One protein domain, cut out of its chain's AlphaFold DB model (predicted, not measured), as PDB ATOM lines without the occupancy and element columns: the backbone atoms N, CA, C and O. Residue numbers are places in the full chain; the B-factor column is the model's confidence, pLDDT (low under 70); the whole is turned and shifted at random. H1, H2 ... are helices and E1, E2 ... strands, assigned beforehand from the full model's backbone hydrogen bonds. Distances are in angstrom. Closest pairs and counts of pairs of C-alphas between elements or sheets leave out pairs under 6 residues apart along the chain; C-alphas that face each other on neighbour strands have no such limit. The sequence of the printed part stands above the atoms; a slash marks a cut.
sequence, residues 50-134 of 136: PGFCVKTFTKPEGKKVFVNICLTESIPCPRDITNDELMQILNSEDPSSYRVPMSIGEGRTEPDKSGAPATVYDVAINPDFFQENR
ATOM      1  N   PRO A  50     184.377 232.676 332.257       97.00
ATOM      2  CA  PRO A  50     183.456 233.107 333.311       97.00
ATOM      3  C   PRO A  50     183.006 234.569 333.148       97.00
ATOM      4  O   PRO A  50     183.833 235.441 332.883       97.00
ATOM      5  N   GLY A  51     181.715 234.841 333.368       96.12
ATOM      6  CA  GLY A  51     181.138 236.187 333.465       96.12
ATOM      7  C   GLY A  51     180.752 236.534 334.907       96.12
ATOM      8  O   GLY A  51     181.566 237.071 335.658       96.12
ATOM      9  N   PHE A  52     179.515 236.229 335.310       95.81
ATOM     10  CA  PHE A  52     179.034 236.397 336.694       95.81
ATOM     11  C   PHE A  52     178.158 235.227 337.144       95.81
ATOM     12  O   PHE A  52     177.721 234.419 336.335       95.81
ATOM     13  N   CYS A  53     177.886 235.140 338.447       96.81
ATOM     14  CA  CYS A  53     177.036 234.106 339.032       96.81
ATOM     15  C   CYS A  53     175.785 234.735 339.653       96.81
ATOM     16  O   CYS A  53     175.882 235.676 340.443       96.81
ATOM     17  N   VAL A  54     174.614 234.200 339.316       97.56
ATOM     18  CA  VAL A  54     173.330 234.563 339.918       97.56
ATOM     19  C   VAL A  54     172.943 233.499 340.925       97.56
ATOM     20  O   VAL A  54     172.853 232.322 340.590       97.56
ATOM     21  N   LYS A  55     172.647 233.918 342.152       96.81
ATOM     22  CA  LYS A  55     172.032 233.059 343.162       96.81
ATOM     23  C   LYS A  55     170.526 233.294 343.176       96.81
ATOM     24  O   LYS A  55     170.083 234.425 343.352       96.81
ATOM     25  N   THR A  56     169.751 232.224 343.063       97.06
ATOM     26  CA  THR A  56     168.285 232.252 343.125       97.06
ATOM     27  C   THR A  56     167.738 231.017 343.847       97.06
ATOM     28  O   THR A  56     168.497 230.199 344.381       97.06
ATOM     29  N   PHE A  57     166.414 230.898 343.910       96.88
ATOM     30  CA  PHE A  57     165.708 229.785 344.532       96.88
ATOM     31  C   PHE A  57     164.594 229.276 343.615       96.88
ATOM     32  O   PHE A  57     163.898 230.076 342.983       96.88
ATOM     33  N   THR A  58     164.408 227.957 343.546       95.12
ATOM     34  CA  THR A  58     163.276 227.368 342.818       95.12
ATOM     35  C   THR A  58     161.956 227.722 343.491       95.12
ATOM     36  O   THR A  58     161.886 227.953 344.700       95.12
ATOM     37  N   LYS A  59     160.882 227.718 342.703       92.88
ATOM     38  CA  LYS A  59     159.511 227.765 343.206       92.88
ATOM     39  C   LYS A  59     158.803 226.454 342.840       92.88
ATOM     40  O   LYS A  59     159.002 226.010 341.711       92.88
ATOM     41  N   PRO A  60     157.940 225.911 343.717       94.00
ATOM     42  CA  PRO A  60     157.628 226.374 345.078       94.00
ATOM     43  C   PRO A  60     158.612 225.912 346.173       94.00
ATOM     44  O   PRO A  60     158.529 226.409 347.292       94.00
ATOM     45  N   GLU A  61     159.539 224.991 345.895       93.69
ATOM     46  CA  GLU A  61     160.293 224.261 346.935       93.69
ATOM     47  C   GLU A  61     161.398 225.074 347.626       93.69
ATOM     48  O   GLU A  61     161.964 224.612 348.615       93.69
ATOM     49  N   GLY A  62     161.760 226.252 347.109       94.12
ATOM     50  CA  GLY A  62     162.790 227.101 347.709       94.12
ATOM     51  C   GLY A  62     164.199 226.502 347.660       94.12
ATOM     52  O   GLY A  62     165.045 226.858 348.482       94.12
ATOM     53  N   LYS A  63     164.482 225.588 346.721       94.31
ATOM     54  CA  LYS A  63     165.811 224.970 346.592       94.31
ATOM     55  C   LYS A  63     166.796 225.964 345.994       94.31
ATOM     56  O   LYS A  63     166.465 226.691 345.064       94.31
ATOM     57  N   LYS A  64     168.016 225.993 346.526       96.38
ATOM     58  CA  LYS A  64     169.070 226.917 346.093       96.38
ATOM     59  C   LYS A  64     169.559 226.562 344.691       96.38
ATOM     60  O   LYS A  64     169.924 225.413 344.442       96.38
ATOM     61  N   VAL A  65     169.602 227.566 343.820       97.56
ATOM     62  CA  VAL A  65     170.108 227.445 342.451       97.56
ATOM     63  C   VAL A  65     171.147 228.525 342.188       97.56
ATOM     64  O   VAL A  65     170.948 229.688 342.551       97.56
ATOM     65  N   PHE A  66     172.240 228.145 341.541       98.06
ATOM     66  CA  PHE A  66     173.217 229.060 340.974       98.06
ATOM     67  C   PHE A  66     173.160 228.989 339.450       98.06
ATOM     68  O   PHE A  66     173.070 227.909 338.871       98.06
ATOM     69  N   VAL A  67     173.210 230.143 338.799       98.12
ATOM     70  CA  VAL A  67     173.299 230.246 337.342       98.12
ATOM     71  C   VAL A  67     174.564 231.024 337.013       98.12
ATOM     72  O   VAL A  67     174.654 232.216 337.307       98.12
ATOM     73  N   ASN A  68     175.551 230.349 336.438       97.69
ATOM     74  CA  ASN A  68     176.773 230.978 335.963       97.69
ATOM     75  C   ASN A  68     176.538 231.490 334.548       97.69
ATOM     76  O   ASN A  68     176.319 230.709 333.626       97.69
ATOM     77  N   ILE A  69     176.599 232.803 334.377       97.75
ATOM     78  CA  ILE A  69     176.618 233.429 333.065       97.75
ATOM     79  C   ILE A  69     178.058 233.402 332.564       97.75
ATOM     80  O   ILE A  69     178.944 234.036 333.143       97.75
ATOM     81  N   CYS A  70     178.279 232.643 331.500       97.19
ATOM     82  CA  CYS A  70     179.558 232.431 330.841       97.19
ATOM     83  C   CYS A  70     179.553 233.077 329.449       97.19
ATOM     84  O   CYS A  70     178.497 233.345 328.880       97.19
ATOM     85  N   LEU A  71     180.731 233.308 328.876       97.19
ATOM     86  CA  LEU A  71     180.897 234.057 327.632       97.19
ATOM     87  C   LEU A  71     181.616 233.213 326.576       97.19
ATOM     88  O   LEU A  71     182.582 232.512 326.883       97.19
ATOM     89  N   THR A  72     181.158 233.260 325.325       96.50
ATOM     90  CA  THR A  72     181.840 232.607 324.200       96.50
ATOM     91  C   THR A  72     181.461 233.210 322.851       96.50
ATOM     92  O   THR A  72     180.285 233.364 322.532       96.50
ATOM     93  N   GLU A  73     182.461 233.481 322.014       95.62
ATOM     94  CA  GLU A  73     182.273 233.956 320.634       95.62
ATOM     95  C   GLU A  73     181.689 232.881 319.704       95.62
ATOM     96  O   GLU A  73     181.282 233.166 318.584       95.62
ATOM     97  N   SER A  74     181.635 231.619 320.150       94.38
ATOM     98  CA  SER A  74     181.021 230.546 319.354       94.38
ATOM     99  C   SER A  74     179.490 230.617 319.330       94.38
ATOM    100  O   SER A  74     178.869 229.884 318.566       94.38
ATOM    101  N   ILE A  75     178.886 231.470 320.165       94.94
ATOM    102  CA  ILE A  75     177.452 231.764 320.150       94.94
ATOM    103  C   ILE A  75     177.247 233.078 319.389       94.94
ATOM    104  O   ILE A  75     177.936 234.056 319.691       94.94
ATOM    105  N   PRO A  76     176.318 233.134 318.419       94.94
ATOM    106  CA  PRO A  76     176.058 234.358 317.672       94.94
ATOM    107  C   PRO A  76     175.529 235.460 318.595       94.94
ATOM    108  O   PRO A  76     174.725 235.200 319.492       94.94
ATOM    109  N   CYS A  77     175.973 236.694 318.357       95.25
ATOM    110  CA  CYS A  77     175.407 237.860 319.024       95.25
ATOM    111  C   CYS A  77     173.930 238.025 318.596       95.25
ATOM    112  O   CYS A  77     173.622 237.800 317.419       95.25
ATOM    113  N   PRO A  78     172.997 238.352 319.510       94.69
ATOM    114  CA  PRO A  78     171.650 238.779 319.134       94.69
ATOM    115  C   PRO A  78     171.674 240.044 318.265       94.69
ATOM    116  O   PRO A  78     172.709 240.671 318.075       94.69
ATOM    117  N   ARG A  79     170.506 240.420 317.730       92.56
ATOM    118  CA  ARG A  79     170.358 241.711 317.045       92.56
ATOM    119  C   ARG A  79     170.522 242.858 318.042       92.56
ATOM    120  O   ARG A  79     169.910 242.814 319.107       92.56
ATOM    121  N   ASP A  80     171.245 243.894 317.650       91.25
ATOM    122  CA  ASP A  80     171.359 245.105 318.458       91.25
ATOM    123  C   ASP A  80     170.013 245.835 318.470       91.25
ATOM    124  O   ASP A  80     169.381 246.034 317.426       91.25
ATOM    125  N   ILE A  81     169.558 246.203 319.664       91.44
ATOM    126  CA  ILE A  81     168.341 246.985 319.882       91.44
ATOM    127  C   ILE A  81     168.564 247.992 320.991       91.44
ATOM    128  O   ILE A  81     169.354 247.776 321.910       91.44
ATOM    129  N   THR A  82     167.816 249.081 320.935       91.75
ATOM    130  CA  THR A  82     167.791 250.054 322.026       91.75
ATOM    131  C   THR A  82     166.931 249.554 323.193       91.75
ATOM    132  O   THR A  82     166.052 248.702 323.030       91.75
ATOM    133  N   ASN A  83     167.133 250.125 324.386       89.75
ATOM    134  CA  ASN A  83     166.274 249.842 325.542       89.75
ATOM    135  C   ASN A  83     164.806 250.211 325.274       89.75
ATOM    136  O   ASN A  83     163.911 249.486 325.703       89.75
ATOM    137  N   ASP A  84     164.552 251.296 324.540       93.56
ATOM    138  CA  ASP A  84     163.192 251.724 324.202       93.56
ATOM    139  C   ASP A  84     162.503 250.712 323.280       93.56
ATOM    140  O   ASP A  84     161.361 250.322 323.525       93.56
ATOM    141  N   GLU A  85     163.212 250.217 322.264       93.62
ATOM    142  CA  GLU A  85     162.711 249.154 321.387       93.62
ATOM    143  C   GLU A  85     162.463 247.854 322.159       93.62
ATOM    144  O   GLU A  85     161.425 247.218 321.966       93.62
ATOM    145  N   LEU A  86     163.365 247.471 323.072       93.25
ATOM    146  CA  LEU A  86     163.169 246.303 323.936       93.25
ATOM    147  C   LEU A  86     161.890 246.442 324.773       93.25
ATOM    148  O   LEU A  86     161.087 245.510 324.836       93.25
ATOM    149  N   MET A  87     161.669 247.609 325.378       93.75
ATOM    150  CA  MET A  87     160.468 247.881 326.170       93.75
ATOM    151  C   MET A  87     159.199 247.848 325.316       93.75
ATOM    152  O   MET A  87     158.175 247.334 325.767       93.75
ATOM    153  N   GLN A  88     159.246 248.351 324.082       94.31
ATOM    154  CA  GLN A  88     158.121 248.247 323.151       94.31
ATOM    155  C   GLN A  88     157.802 246.787 322.817       94.31
ATOM    156  O   GLN A  88     156.638 246.396 322.865       94.31
ATOM    157  N   ILE A  89     158.823 245.966 322.549       93.94
ATOM    158  CA  ILE A  89     158.654 244.537 322.256       93.94
ATOM    159  C   ILE A  89     158.032 243.805 323.447       93.94
ATOM    160  O   ILE A  89     157.057 243.076 323.269       93.94
ATOM    161  N   LEU A  90     158.538 244.035 324.661       92.62
ATOM    162  CA  LEU A  90     158.037 243.386 325.878       92.62
ATOM    163  C   LEU A  90     156.571 243.725 326.192       92.62
ATOM    164  O   LEU A  90     155.886 242.909 326.802       92.62
ATOM    165  N   ASN A  91     156.094 244.901 325.775       93.62
ATOM    166  CA  ASN A  91     154.701 245.331 325.944       93.62
ATOM    167  C   ASN A  91     153.816 245.048 324.717       93.62
ATOM    168  O   ASN A  91     152.634 245.393 324.726       93.62
ATOM    169  N   SER A  92     154.376 244.474 323.651       94.19
ATOM    170  CA  SER A  92     153.639 244.169 322.425       94.19
ATOM    171  C   SER A  92     152.819 242.882 322.552       94.19
ATOM    172  O   SER A  92     152.965 242.112 323.501       94.19
ATOM    173  N   GLU A  93     151.970 242.621 321.556       91.88
ATOM    174  CA  GLU A  93     151.223 241.362 321.450       91.88
ATOM    175  C   GLU A  93     152.139 240.145 321.196       91.88
ATOM    176  O   GLU A  93     151.746 239.019 321.497       91.88
ATOM    177  N   ASP A  94     153.367 240.364 320.699       90.56
ATOM    178  CA  ASP A  94     154.386 239.325 320.503       90.56
ATOM    179  C   ASP A  94     155.727 239.681 321.187       90.56
ATOM    180  O   ASP A  94     156.701 240.094 320.536       90.56
ATOM    181  N   PRO A  95     155.829 239.459 322.512       86.69
ATOM    182  CA  PRO A  95     157.061 239.688 323.267       86.69
ATOM    183  C   PRO A  95     158.175 238.683 322.928       86.69
ATOM    184  O   PRO A  95     159.303 238.839 323.395       86.69
ATOM    185  N   SER A  96     157.896 237.658 322.112       89.12
ATOM    186  CA  SER A  96     158.866 236.622 321.724       89.12
ATOM    187  C   SER A  96     159.674 236.964 320.462       89.12
ATOM    188  O   SER A  96     160.557 236.203 320.042       89.12
ATOM    189  N   SER A  97     159.392 238.125 319.867       90.50
ATOM    190  CA  SER A  97     160.036 238.631 318.651       90.50
ATOM    191  C   SER A  97     161.504 239.046 318.846       90.50
ATOM    192  O   SER A  97     162.260 239.152 317.875       90.50
ATOM    193  N   TYR A  98     161.959 239.247 320.088       93.06
ATOM    194  CA  TYR A  98     163.380 239.386 320.419       93.06
ATOM    195  C   TYR A  98     163.937 238.086 320.997       93.06
ATOM    196  O   TYR A  98     163.360 237.498 321.909       93.06
ATOM    197  N   ARG A  99     165.076 237.629 320.467       92.75
ATOM    198  CA  ARG A  99     165.700 236.363 320.862       92.75
ATOM    199  C   ARG A  99     167.171 236.573 321.163       92.75
ATOM    200  O   ARG A  99     167.893 237.136 320.346       92.75
ATOM    201  N   VAL A 100     167.600 236.047 322.305       94.19
ATOM    202  CA  VAL A 100     169.003 236.004 322.716       94.19
ATOM    203  C   VAL A 100     169.502 234.566 322.580       94.19
ATOM    204  O   VAL A 100     169.033 233.697 323.319       94.19
ATOM    205  N   PRO A 101     170.423 234.279 321.642       96.06
ATOM    206  CA  PRO A 101     171.057 232.971 321.545       96.06
ATOM    207  C   PRO A 101     171.861 232.662 322.810       96.06
ATOM    208  O   PRO A 101     172.660 233.477 323.269       96.06
ATOM    209  N   MET A 102     171.666 231.469 323.367       96.81
ATOM    210  CA  MET A 102     172.421 230.991 324.521       96.81
ATOM    211  C   MET A 102     172.549 229.470 324.504       96.81
ATOM    212  O   MET A 102     171.700 228.777 323.943       96.81
ATOM    213  N   SER A 103     173.602 228.958 325.138       96.25
ATOM    214  CA  SER A 103     173.767 227.529 325.413       96.25
ATOM    215  C   SER A 103     173.541 227.283 326.897       96.25
ATOM    216  O   SER A 103     174.158 227.955 327.721       96.25
ATOM    217  N   ILE A 104     172.655 226.347 327.233       96.69
ATOM    218  CA  ILE A 104     172.309 226.004 328.615       96.69
ATOM    219  C   ILE A 104     172.893 224.624 328.906       96.69
ATOM    220  O   ILE A 104     172.475 223.630 328.316       96.69
ATOM    221  N   GLY A 105     173.879 224.582 329.797       94.94
ATOM    222  CA  GLY A 105     174.483 223.344 330.267       94.94
ATOM    223  C   GLY A 105     173.549 222.551 331.179       94.94
ATOM    224  O   GLY A 105     172.619 223.093 331.781       94.94
ATOM    225  N   GLU A 106     173.828 221.257 331.306       96.25
ATOM    226  CA  GLU A 106     173.092 220.383 332.216       96.25
ATOM    227  C   GLU A 106     173.218 220.850 333.671       96.25
ATOM    228  O   GLU A 106     174.263 221.336 334.118       96.25
ATOM    229  N   GLY A 107     172.126 220.687 334.419       96.12
ATOM    230  CA  GLY A 107     172.097 221.009 335.838       96.12
ATOM    231  C   GLY A 107     172.969 220.038 336.624       96.12
ATOM    232  O   GLY A 107     172.727 218.831 336.611       96.12
ATOM    233  N   ARG A 108     173.947 220.566 337.357       97.00
ATOM    234  CA  ARG A 108     174.831 219.783 338.231       97.00
ATOM    235  C   ARG A 108     174.597 220.124 339.693       97.00
ATOM    236  O   ARG A 108     174.179 221.229 340.019       97.00
ATOM    237  N   THR A 109     174.849 219.172 340.585       97.12
ATOM    238  CA  THR A 109     174.770 219.420 342.031       97.12
ATOM    239  C   THR A 109     176.156 219.760 342.556       97.12
ATOM    240  O   THR A 109     177.068 218.947 342.432       97.12
ATOM    241  N   GLU A 110     176.304 220.933 343.164       96.06
ATOM    242  CA  GLU A 110     177.541 221.368 343.816       96.06
ATOM    243  C   GLU A 110     177.268 221.801 345.264       96.06
ATOM    244  O   GLU A 110     176.174 222.286 345.572       96.06
ATOM    245  N   PRO A 111     178.236 221.630 346.180       95.75
ATOM    246  CA  PRO A 111     178.123 222.165 347.527       95.75
ATOM    247  C   PRO A 111     178.234 223.692 347.503       95.75
ATOM    248  O   PRO A 111     179.116 224.269 346.869       95.75
ATOM    249  N   ASP A 112     177.360 224.363 348.244       93.44
ATOM    250  CA  ASP A 112     177.495 225.789 348.491       93.44
ATOM    251  C   ASP A 112     178.581 226.096 349.541       93.44
ATOM    252  O   ASP A 112     179.244 225.211 350.078       93.44
ATOM    253  N   LYS A 113     178.733 227.377 349.901       93.19
ATOM    254  CA  LYS A 113     179.699 227.813 350.926       93.19
ATOM    255  C   LYS A 113     179.514 227.127 352.294       93.19
ATOM    256  O   LYS A 113     180.475 227.032 353.049       93.19
ATOM    257  N   SER A 114     178.302 226.693 352.632       94.25
ATOM    258  CA  SER A 114     177.992 225.950 353.864       94.25
ATOM    259  C   SER A 114     178.077 224.426 353.704       94.25
ATOM    260  O   SER A 114     177.812 223.709 354.665       94.25
ATOM    261  N   GLY A 115     178.439 223.922 352.521       93.81
ATOM    262  CA  GLY A 115     178.456 222.496 352.198       93.81
ATOM    263  C   GLY A 115     177.082 221.911 351.856       93.81
ATOM    264  O   GLY A 115     176.976 220.708 351.634       93.81
ATOM    265  N   ALA A 116     176.026 222.729 351.802       94.19
ATOM    266  CA  ALA A 116     174.689 222.270 351.445       94.19
ATOM    267  C   ALA A 116     174.569 222.112 349.919       94.19
ATOM    268  O   ALA A 116     175.080 222.963 349.185       94.19
ATOM    269  N   PRO A 117     173.884 221.068 349.416       95.38
ATOM    270  CA  PRO A 117     173.743 220.854 347.982       95.38
ATOM    271  C   PRO A 117     172.924 221.976 347.334       95.38
ATOM    272  O   PRO A 117     171.857 222.358 347.824       95.38
ATOM    273  N   ALA A 118     173.413 222.476 346.207       97.31
ATOM    274  CA  ALA A 118     172.738 223.441 345.356       97.31
ATOM    275  C   ALA A 118     172.836 222.999 343.893       97.31
ATOM    276  O   ALA A 118     173.824 222.394 343.478       97.31
ATOM    277  N   THR A 119     171.809 223.303 343.105       97.69
ATOM    278  CA  THR A 119     171.847 223.044 341.663       97.69
ATOM    279  C   THR A 119     172.555 224.197 340.964       97.69
ATOM    280  O   THR A 119     172.270 225.357 341.247       97.69
ATOM    281  N   VAL A 120     173.464 223.890 340.048       98.06
ATOM    282  CA  VAL A 120     174.227 224.861 339.269       98.06
ATOM    283  C   VAL A 120     173.951 224.639 337.789       98.06
ATOM    284  O   VAL A 120     174.009 223.504 337.313       98.06
ATOM    285  N   TYR A 121     173.673 225.721 337.069       98.19
ATOM    286  CA  TYR A 121     173.575 225.745 335.612       98.19
ATOM    287  C   TYR A 121     174.631 226.692 335.051       98.19
ATOM    288  O   TYR A 121     174.815 227.784 335.588       98.19
ATOM    289  N   ASP A 122     175.276 226.313 333.951       97.69
ATOM    290  CA  ASP A 122     176.085 227.245 333.160       97.69
ATOM    291  C   ASP A 122     175.287 227.684 331.938       97.69
ATOM    292  O   ASP A 122     174.799 226.852 331.175       97.69
ATOM    293  N   VAL A 123     175.171 228.990 331.738       97.88
ATOM    294  CA  VAL A 123     174.517 229.595 330.580       97.88
ATOM    295  C   VAL A 123     175.555 230.414 329.837       97.88
ATOM    296  O   VAL A 123     176.035 231.423 330.349       97.88
ATOM    297  N   ALA A 124     175.925 229.982 328.637       97.62
ATOM    298  CA  ALA A 124     176.869 230.701 327.796       97.62
ATOM    299  C   ALA A 124     176.138 231.649 326.836       97.62
ATOM    300  O   ALA A 124     175.164 231.246 326.199       97.62
ATOM    301  N   ILE A 125     176.634 232.880 326.708       97.31
ATOM    302  CA  ILE A 125     176.142 233.916 325.785       97.31
ATOM    303  C   ILE A 125     177.302 234.563 325.019       97.31
ATOM    304  O   ILE A 125     178.475 234.349 325.340       97.31
ATOM    305  N   ASN A 126     176.983 235.362 324.003       97.06
ATOM    306  CA  ASN A 126     177.990 236.121 323.271       97.06
ATOM    307  C   ASN A 126     178.618 237.237 324.160       97.06
ATOM    308  O   ASN A 126     177.879 237.930 324.868       97.06
ATOM    309  N   PRO A 127     179.957 237.426 324.154       95.69
ATOM    310  CA  PRO A 127     180.636 238.448 324.954       95.69
ATOM    311  C   PRO A 127     180.270 239.895 324.601       95.69
ATOM    312  O   PRO A 127     180.293 240.742 325.495       95.69
ATOM    313  N   ASP A 128     179.945 240.194 323.344       94.19
ATOM    314  CA  ASP A 128     179.624 241.557 322.903       94.19
ATOM    315  C   ASP A 128     178.284 241.992 323.495       94.19
ATOM    316  O   ASP A 128     178.205 243.021 324.170       94.19
ATOM    317  N   PHE A 129     177.280 241.112 323.415       93.12
ATOM    318  CA  PHE A 129     175.999 241.306 324.095       93.12
ATOM    319  C   PHE A 129     176.173 241.518 325.604       93.12
ATOM    320  O   PHE A 129     175.529 242.369 326.212       93.12
ATOM    321  N   PHE A 130     177.078 240.776 326.243       89.56
ATOM    322  CA  PHE A 130     177.348 240.952 327.669       89.56
ATOM    323  C   PHE A 130     177.938 242.328 328.017       89.56
ATOM    324  O   PHE A 130     177.618 242.884 329.070       89.56
ATOM    325  N   GLN A 131     178.805 242.883 327.166       82.88
ATOM    326  CA  GLN A 131     179.457 244.172 327.416       82.88
ATOM    327  C   GLN A 131     178.491 245.353 327.310       82.88
ATOM    328  O   GLN A 131     178.586 246.282 328.116       82.88
ATOM    329  N   GLU A 132     177.556 245.314 326.362       70.25
ATOM    330  CA  GLU A 132     176.522 246.346 326.217       70.25
ATOM    331  C   GLU A 132     175.662 246.464 327.478       70.25
ATOM    332  O   GLU A 132     175.468 247.558 328.008       70.25
ATOM    333  N   ASN A 133     175.260 245.321 328.037       61.75
ATOM    334  CA  ASN A 133     174.428 245.247 329.239       61.75
ATOM    335  C   ASN A 133     175.149 245.675 330.531       61.75
ATOM    336  O   ASN A 133     174.514 245.808 331.575       61.75
ATOM    337  N   ARG A 134     176.470 245.889 330.496       60.91
ATOM    338  CA  ARG A 134     177.268 246.277 331.673       60.91
ATOM    339  C   ARG A 134     177.476 247.791 331.798       60.91
ATOM    340  O   ARG A 134     178.038 248.235 332.795       60.91
TER     341      ARG A 134
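What this domain is: This is residues 50 to 134 of the 136 residues of the protein "PIH1 domain-containing protein" of Pectinophora gossypiella (UniProt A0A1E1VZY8). A strongly twisted sheet is made of two hairpins side by side, E1 with E2 and E3 with E4, whose inner strands E2 and E4 run parallel to each other. At the end of E4 the short helix H2 only grazes the sheet, while the small helix H1 lies well away from it, between two long links, residues 72 to 82 and 91 to 107. The printed part has 85 residues with four named strands and two named helices, along the chain E1, E2, H1, E3, E4, H2; the sheet is mixed, in the order E1, E2, E4, E3, and the class is mixed, helices and strands. The whole is loose, with a radius of gyration of the C-alphas of 15.5 A and spans of 43 by 31 by 21 A.

Where its parts are: Find C-alpha 50 at (183.456, 233.107, 333.311); from there E1 runs through residues 50 to 57, 21.3 A from first to last C-alpha. E2 takes residues 64 to 71 over 23.1 A. The longest strand, E4, starts at C-alpha 117 at (173.743, 220.854, 347.982) and reaches residue 125, 25.9 A away. E3 is residues 108 to 111. Look for H1 at residues 83 to 90, and for H2 at residues 127 to 132, which ends at C-alpha 132 at (176.522, 246.346, 326.217).

How they stand to each other: Begin with the inner strands E2 and E4, which are parallel at 24 degrees; look there for N 68 and O 121, 2.8 A apart. E1, an edge strand, is antiparallel to E2 at 158 degrees, with N 54 and O 67 at 2.8 A. E3, the other edge strand, is antiparallel to E4 at 126 degrees, with N 110 and O 118 at 2.9 A. Beside E4 you also find residues 103 to 104 in a short antiparallel pairing with its residues 123 to 124. H2 only grazes the sheet, with its residues 127 to 130; the closest C-alphas of E2 and H2 are those of Leu 71 and Pro 127, 5.1 A apart. H1 is not on the sheet, and it is apart from H2. In H1 and H2 every O i to N i+4 pair is within hydrogen-bond range.

The domain as a whole: The two C-alphas farthest apart are those of Glu 93 and Gly 115, at 45.2 A. The printed part runs from residue 50 to residue 134 and has no cut. The links E2 to H1 and H1 to E3 are long, with 11 and 17 residues; E3 to E4 and E4 to H2 are tight. The mean pLDDT of the printed part is 93.7, and residues 133 to 134 are under 70.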